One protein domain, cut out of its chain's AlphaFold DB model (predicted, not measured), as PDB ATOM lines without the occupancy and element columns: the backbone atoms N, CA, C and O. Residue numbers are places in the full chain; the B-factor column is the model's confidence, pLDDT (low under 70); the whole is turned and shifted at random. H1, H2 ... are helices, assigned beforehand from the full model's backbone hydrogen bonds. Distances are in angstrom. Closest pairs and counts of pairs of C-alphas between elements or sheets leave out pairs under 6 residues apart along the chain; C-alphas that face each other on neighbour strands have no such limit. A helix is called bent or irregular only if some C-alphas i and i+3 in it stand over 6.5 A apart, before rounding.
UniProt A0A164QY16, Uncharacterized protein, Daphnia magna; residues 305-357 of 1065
ATOM      1  N   VAL A 305      39.047  19.695   5.992       85.25
ATOM      2  CA  VAL A 305      40.059  20.380   5.176       85.25
ATOM      3  C   VAL A 305      39.933  21.907   5.290       85.25
ATOM      4  O   VAL A 305      38.826  22.443   5.421       85.25
ATOM      5  N   SER A 306      41.060  22.617   5.217       75.88
ATOM      6  CA  SER A 306      41.137  24.081   5.270       75.88
ATOM      7  C   SER A 306      40.354  24.786   4.151       75.88
ATOM      8  O   SER A 306      39.998  24.204   3.124       75.88
ATOM      9  N   SER A 307      40.141  26.100   4.309       74.31
ATOM     10  CA  SER A 307      39.463  26.957   3.318       74.31
ATOM     11  C   SER A 307      40.098  26.959   1.925       74.31
ATOM     12  O   SER A 307      39.439  27.340   0.954       74.31
ATOM     13  N   ASP A 308      41.365  26.559   1.844       72.50
ATOM     14  CA  ASP A 308      42.218  26.678   0.667       72.50
ATOM     15  C   ASP A 308      42.435  25.316  -0.023       72.50
ATOM     16  O   ASP A 308      43.040  25.265  -1.096       72.50
ATOM     17  N   TYR A 309      41.904  24.231   0.561       77.88
ATOM     18  CA  TYR A 309      41.893  22.860   0.034       77.88
ATOM     19  C   TYR A 309      43.278  22.282  -0.317       77.88
ATOM     20  O   TYR A 309      43.423  21.570  -1.314       77.88
ATOM     21  N   ARG A 310      44.306  22.583   0.488       79.31
ATOM     22  CA  ARG A 310      45.706  22.158   0.247       79.31
ATOM     23  C   ARG A 310      46.169  20.960   1.081       79.31
ATOM     24  O   ARG A 310      47.225  20.421   0.796       79.31
ATOM     25  N   ASP A 311      45.360  20.583   2.061       85.62
ATOM     26  CA  ASP A 311      45.588  19.666   3.191       85.62
ATOM     27  C   ASP A 311      44.605  18.468   3.163       85.62
ATOM     28  O   ASP A 311      44.296  17.816   4.166       85.62
ATOM     29  N   TRP A 312      44.040  18.203   1.983       84.94
ATOM     30  CA  TRP A 312      43.051  17.147   1.764       84.94
ATOM     31  C   TRP A 312      43.665  15.745   1.787       84.94
ATOM     32  O   TRP A 312      42.967  14.784   2.104       84.94
ATOM     33  N   ASP A 313      44.952  15.640   1.475       86.94
ATOM     34  CA  ASP A 313      45.773  14.436   1.527       86.94
ATOM     35  C   ASP A 313      46.155  14.067   2.968       86.94
ATOM     36  O   ASP A 313      46.006  12.904   3.336       86.94
ATOM     37  N   GLU A 314      46.504  15.042   3.817       87.31
ATOM     38  CA  GLU A 314      46.654  14.825   5.268       87.31
ATOM     39  C   GLU A 314      45.344  14.324   5.908       87.31
ATOM     40  O   GLU A 314      45.349  13.430   6.758       87.31
ATOM     41  N   SER A 315      44.199  14.851   5.461       83.19
ATOM     42  CA  SER A 315      42.870  14.464   5.962       83.19
ATOM     43  C   SER A 315      42.357  13.112   5.432       83.19
ATOM     44  O   SER A 315      41.493  12.484   6.057       83.19
ATOM     45  N   LEU A 316      42.852  12.646   4.278       87.00
ATOM     46  CA  LEU A 316      42.294  11.495   3.556       87.00
ATOM     47  C   LEU A 316      42.367  10.159   4.327       87.00
ATOM     48  O   LEU A 316      41.354   9.447   4.317       87.00
ATOM     49  N   PRO A 317      43.470   9.784   5.012       85.62
ATOM     50  CA  PRO A 317      43.535   8.539   5.778       85.62
ATOM     51  C   PRO A 317      42.481   8.484   6.888       85.62
ATOM     52  O   PRO A 317      41.768   7.486   7.019       85.62
ATOM     53  N   PHE A 318      42.314   9.580   7.635       80.81
ATOM     54  CA  PHE A 318      41.359   9.673   8.741       80.81
ATOM     55  C   PHE A 318      39.908   9.611   8.254       80.81
ATOM     56  O   PHE A 318      39.103   8.860   8.809       80.81
ATOM     57  N   VAL A 319      39.580  10.328   7.172       80.75
ATOM     58  CA  VAL A 319      38.251  10.267   6.540       80.75
ATOM     59  C   VAL A 319      37.958   8.867   5.987       80.75
ATOM     60  O   VAL A 319      36.853   8.356   6.177       80.75
ATOM     61  N   THR A 320      38.942   8.211   5.369       83.38
ATOM     62  CA  THR A 320      38.798   6.846   4.832       83.38
ATOM     63  C   THR A 320      38.586   5.820   5.950       83.38
ATOM     64  O   THR A 320      37.694   4.972   5.856       83.38
ATOM     65  N   PHE A 321      39.339   5.920   7.050       81.81
ATOM     66  CA  PHE A 321      39.151   5.079   8.233       81.81
ATOM     67  C   PHE A 321      37.766   5.288   8.869       81.81
ATOM     68  O   PHE A 321      37.040   4.318   9.113       81.81
ATOM     69  N   ALA A 322      37.347   6.542   9.057       79.00
ATOM     70  CA  ALA A 322      36.029   6.876   9.595       79.00
ATOM     71  C   ALA A 322      34.882   6.388   8.689       79.00
ATOM     72  O   ALA A 322      33.869   5.901   9.190       79.00
ATOM     73  N   TYR A 323      35.038   6.448   7.361       84.44
ATOM     74  CA  TYR A 323      34.057   5.922   6.404       84.44
ATOM     75  C   TYR A 323      33.916   4.392   6.487       84.44
ATOM     76  O   TYR A 323      32.799   3.866   6.432       84.44
ATOM     77  N   ASN A 324      35.041   3.684   6.646       84.62
ATOM     78  CA  ASN A 324      35.087   2.222   6.719       84.62
ATOM     79  C   ASN A 324      34.587   1.663   8.058       84.62
ATOM     80  O   ASN A 324      34.025   0.570   8.090       84.62
ATOM     81  N   THR A 325      34.772   2.401   9.153       79.50
ATOM     82  CA  THR A 325      34.323   2.016  10.504       79.50
ATOM     83  C   THR A 325      32.941   2.571  10.871       79.50
ATOM     84  O   THR A 325      32.345   2.149  11.857       79.50
ATOM     85  N   SER A 326      32.373   3.473  10.064       78.69
ATOM     86  CA  SER A 326      30.992   3.943  10.229       78.69
ATOM     87  C   SER A 326      29.968   2.904   9.772       78.69
ATOM     88  O   SER A 326      30.149   2.212   8.771       78.69
ATOM     89  N   ARG A 327      28.824   2.834  10.460       75.75
ATOM     90  CA  ARG A 327      27.704   1.959  10.083       75.75
ATOM     91  C   ARG A 327      26.896   2.570   8.935       75.75
ATOM     92  O   ARG A 327      26.292   3.627   9.099       75.75
ATOM     93  N   HIS A 328      26.825   1.888   7.793       73.69
ATOM     94  CA  HIS A 328      26.080   2.372   6.622       73.69
ATOM     95  C   HIS A 328      24.604   1.979   6.718       73.69
ATOM     96  O   HIS A 328      24.288   0.810   6.934       73.69
ATOM     97  N   GLU A 329      23.688   2.928   6.506       66.69
ATOM     98  CA  GLU A 329      22.233   2.702   6.606       66.69
ATOM     99  C   GLU A 329      21.733   1.620   5.628       66.69
ATOM    100  O   GLU A 329      20.955   0.749   6.008       66.69
ATOM    101  N   SER A 330      22.250   1.617   4.396       64.44
ATOM    102  CA  SER A 330      21.891   0.665   3.334       64.44
ATOM    103  C   SER A 330      22.329  -0.780   3.602       64.44
ATOM    104  O   SER A 330      21.699  -1.712   3.106       64.44
ATOM    105  N   MET A 331      23.403  -0.981   4.370       64.00
ATOM    106  CA  MET A 331      23.940  -2.308   4.705       64.00
ATOM    107  C   MET A 331      23.496  -2.759   6.104       64.00
ATOM    108  O   MET A 331      23.306  -3.948   6.364       64.00
ATOM    109  N   GLY A 332      23.313  -1.807   7.023       68.50
ATOM    110  CA  GLY A 332      23.037  -2.039   8.440       68.50
ATOM    111  C   GLY A 332      24.241  -2.544   9.249       68.50
ATOM    112  O   GLY A 332      24.049  -2.938  10.402       68.50
ATOM    113  N   ARG A 333      25.449  -2.520   8.670       73.94
ATOM    114  CA  ARG A 333      26.758  -2.942   9.218       73.94
ATOM    115  C   ARG A 333      27.832  -1.905   8.827       73.94
ATOM    116  O   ARG A 333      27.529  -0.997   8.048       73.94
ATOM    117  N   THR A 334      29.050  -2.014   9.353       80.81
ATOM    118  CA  THR A 334      30.205  -1.228   8.875       80.81
ATOM    119  C   THR A 334      30.853  -1.907   7.655       80.81
ATOM    120  O   THR A 334      30.805  -3.136   7.560       80.81
ATOM    121  N   PRO A 335      31.470  -1.169   6.712       81.12
ATOM    122  CA  PRO A 335      32.306  -1.775   5.674       81.12
ATOM    123  C   PRO A 335      33.441  -2.642   6.239       81.12
ATOM    124  O   PRO A 335      33.703  -3.719   5.707       81.12
ATOM    125  N   PHE A 336      34.066  -2.222   7.344       79.50
ATOM    126  CA  PHE A 336      35.147  -2.951   8.013       79.50
ATOM    127  C   PHE A 336      34.710  -4.360   8.457       79.50
ATOM    128  O   PHE A 336      35.379  -5.342   8.127       79.50
ATOM    129  N   TYR A 337      33.541  -4.491   9.095       80.06
ATOM    130  CA  TYR A 337      32.972  -5.787   9.494       80.06
ATOM    131  C   TYR A 337      32.715  -6.728   8.306       80.06
ATOM    132  O   TYR A 337      32.813  -7.947   8.442       80.06
ATOM    133  N   LEU A 338      32.415  -6.181   7.126       77.38
ATOM    134  CA  LEU A 338      32.129  -6.956   5.914       77.38
ATOM    135  C   LEU A 338      33.384  -7.432   5.173       77.38
ATOM    136  O   LEU A 338      33.273  -8.320   4.327       77.38
ATOM    137  N   VAL A 339      34.551  -6.871   5.497       77.69
ATOM    138  CA  VAL A 339      35.860  -7.349   5.028       77.69
ATOM    139  C   VAL A 339      36.473  -8.310   6.052       77.69
ATOM    140  O   VAL A 339      36.872  -9.411   5.688       77.69
ATOM    141  N   TYR A 340      36.497  -7.929   7.334       77.44
ATOM    142  CA  TYR A 340      37.285  -8.617   8.369       77.44
ATOM    143  C   TYR A 340      36.478  -9.499   9.339       77.44
ATOM    144  O   TYR A 340      37.059 -10.105  10.234       77.44
ATOM    145  N   GLY A 341      35.145  -9.552   9.238       72.00
ATOM    146  CA  GLY A 341      34.285 -10.389  10.097       72.00
ATOM    147  C   GLY A 341      34.223  -9.978  11.578       72.00
ATOM    148  O   GLY A 341      33.602 -10.674  12.388       72.00
ATOM    149  N   ARG A 342      34.860  -8.854  11.919       79.12
ATOM    150  CA  ARG A 342      34.932  -8.207  13.234       79.12
ATOM    151  C   ARG A 342      34.781  -6.696  13.068       79.12
ATOM    152  O   ARG A 342      35.180  -6.161  12.037       79.12
ATOM    153  N   GLU A 343      34.206  -6.018  14.053       78.69
ATOM    154  CA  GLU A 343      34.188  -4.551  14.094       78.69
ATOM    155  C   GLU A 343      35.578  -4.020  14.482       78.69
ATOM    156  O   GLU A 343      36.358  -4.709  15.149       78.69
ATOM    157  N   ALA A 344      35.901  -2.798  14.052       77.06
ATOM    158  CA  ALA A 344      37.158  -2.149  14.414       77.06
ATOM    159  C   ALA A 344      37.132  -1.740  15.893       77.06
ATOM    160  O   ALA A 344      36.245  -1.003  16.310       77.06
ATOM    161  N   VAL A 345      38.115  -2.199  16.670       72.12
ATOM    162  CA  VAL A 345      38.276  -1.811  18.077       72.12
ATOM    163  C   VAL A 345      38.999  -0.470  18.124       72.12
ATOM    164  O   VAL A 345      40.177  -0.390  17.766       72.12
ATOM    165  N   PHE A 346      38.324   0.595  18.557       69.06
ATOM    166  CA  PHE A 346      38.980   1.887  18.737       69.06
ATOM    167  C   PHE A 346      39.833   1.893  20.022       69.06
ATOM    168  O   PHE A 346      39.517   1.184  20.985       69.06
ATOM    169  N   PRO A 347      40.865   2.757  20.125       58.03
ATOM    170  CA  PRO A 347      41.645   2.911  21.357       58.03
ATOM    171  C   PRO A 347      40.794   3.268  22.588       58.03
ATOM    172  O   PRO A 347      41.169   2.942  23.712       58.03
ATOM    173  N   ILE A 348      39.637   3.912  22.387       51.62
ATOM    174  CA  ILE A 348      38.669   4.194  23.454       51.62
ATOM    175  C   ILE A 348      37.880   2.948  23.883       51.62
ATOM    176  O   ILE A 348      37.680   2.770  25.081       51.62
ATOM    177  N   ASP A 349      37.503   2.055  22.965       55.19
ATOM    178  CA  ASP A 349      36.773   0.823  23.301       55.19
ATOM    179  C   ASP A 349      37.676  -0.128  24.089       55.19
ATOM    180  O   ASP A 349      37.272  -0.655  25.126       55.19
ATOM    181  N   SER A 350      38.931  -0.264  23.646       59.06
ATOM    182  CA  SER A 350      39.976  -0.996  24.368       59.06
ATOM    183  C   SER A 350      40.207  -0.398  25.763       59.06
ATOM    184  O   SER A 350      40.130  -1.105  26.765       59.06
ATOM    185  N   ALA A 351      40.342   0.932  25.874       50.12
ATOM    186  CA  ALA A 351      40.492   1.611  27.165       50.12
ATOM    187  C   ALA A 351      39.247   1.541  28.080       50.12
ATOM    188  O   ALA A 351      39.357   1.852  29.271       50.12
ATOM    189  N   LEU A 352      38.077   1.162  27.558       53.78
ATOM    190  CA  LEU A 352      36.828   0.974  28.308       53.78
ATOM    191  C   LEU A 352      36.475  -0.508  28.539       53.78
ATOM    192  O   LEU A 352      35.482  -0.785  29.214       53.78
ATOM    193  N   ASN A 353      37.266  -1.449  28.009       55.41
ATOM    194  CA  ASN A 353      36.938  -2.877  27.891       55.41
ATOM    195  C   ASN A 353      35.554  -3.114  27.243       55.41
ATOM    196  O   ASN A 353      34.801  -3.997  27.654       55.41
ATOM    197  N   ALA A 354      35.216  -2.299  26.242       55.41
ATOM    198  CA  ALA A 354      33.922  -2.270  25.562       55.41
ATOM    199  C   ALA A 354      33.948  -2.983  24.195       55.41
ATOM    200  O   ALA A 354      33.203  -2.605  23.291       55.41
ATOM    201  N   ASP A 355      34.809  -3.996  24.023       62.25
ATOM    202  CA  ASP A 355      34.863  -4.758  22.774       62.25
ATOM    203  C   ASP A 355      33.512  -5.446  22.511       62.25
ATOM    204  O   ASP A 355      32.990  -6.202  23.332       62.25
ATOM    205  N   THR A 356      32.933  -5.142  21.352       59.44
ATOM    206  CA  THR A 356      31.643  -5.681  20.904       59.44
ATOM    207  C   THR A 356      31.801  -6.947  20.064       59.44
ATOM    208  O   THR A 356      30.800  -7.579  19.714       59.44
ATOM    209  N   ASN A 357      33.036  -7.353  19.759       70.25
ATOM    210  CA  ASN A 357      33.327  -8.585  19.042       70.25
ATOM    211  C   ASN A 357      33.093  -9.811  19.945       70.25
ATOM    212  O   ASN A 357      33.755  -9.958  20.972       70.25
TER     213      ASN A 357
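This is residues 305 to 357 of the 1065 residues of an uncharacterized protein of Daphnia magna (UniProt A0A164QY16). A long helix, H1, runs like an arm to a corner, where its last residues meet the short helix H2; a second short helix, H3, stands free on the turn of a long open loop that goes out from H2 and folds back toward it. The three helices make no common core, and residues 307 to 312, at the outer end of H1, stand free as well. The printed part has 53 residues with three named helices, in the order H1, H2, H3, and no named strand; the class is all helix, though under half of the residues, 26 of 53, are in named elements. The whole is loose, with a radius of gyration of the C-alphas of 14.0 A, and spans 40 by 30 by 17 A.

Helix H1, residues 312 to 325, touches helix H2, residues 335 to 340, with its residues 323 to 325 alone. The closest C-alphas of the two are those of Asn 324 and Pro 335, 5.0 A apart. Their lines are only just about perpendicular, at 72 degrees, and their centres are 16.0 A apart. Helix H3, residues 347 to 352, is apart from H1 and also apart from H2. Every O i to N i+4 pair is within hydrogen-bond range in H2 and H3, and 8 of 10 are in H1.

The printed part begins at Val 305, with its C-alpha at (40.059, 20.380, 5.176). H1 begins at C-alpha 312, at (43.051, 17.147, 1.764), and measures 19.5 A from first to last C-alpha. It is irregular: C-alphas 314 and 317 are 7.0 A apart, against about 5 A in a regular helix. Residues 326 to 334 form a short link to H2, whose six residues begin at C-alpha 335, at (32.306, -1.775, 5.674). Residues 341 to 346 form a short link to H3, also six residues, which ends at C-alpha 352, at (36.828, 0.974, 28.308).

The two C-alphas farthest apart are those of Asp 308 and Asn 357, 40.7 A. Without the stretches that stand free, residues 307 to 312 and 347 to 352, the body has 41 residues and spans 35 by 28 by 15 A. The printed part has no cut, and neither link is long. The mean pLDDT of the printed part is 73.9; it is under 70 in residues 329 to 332 and 346 to 356, and the mean of H3 is 55.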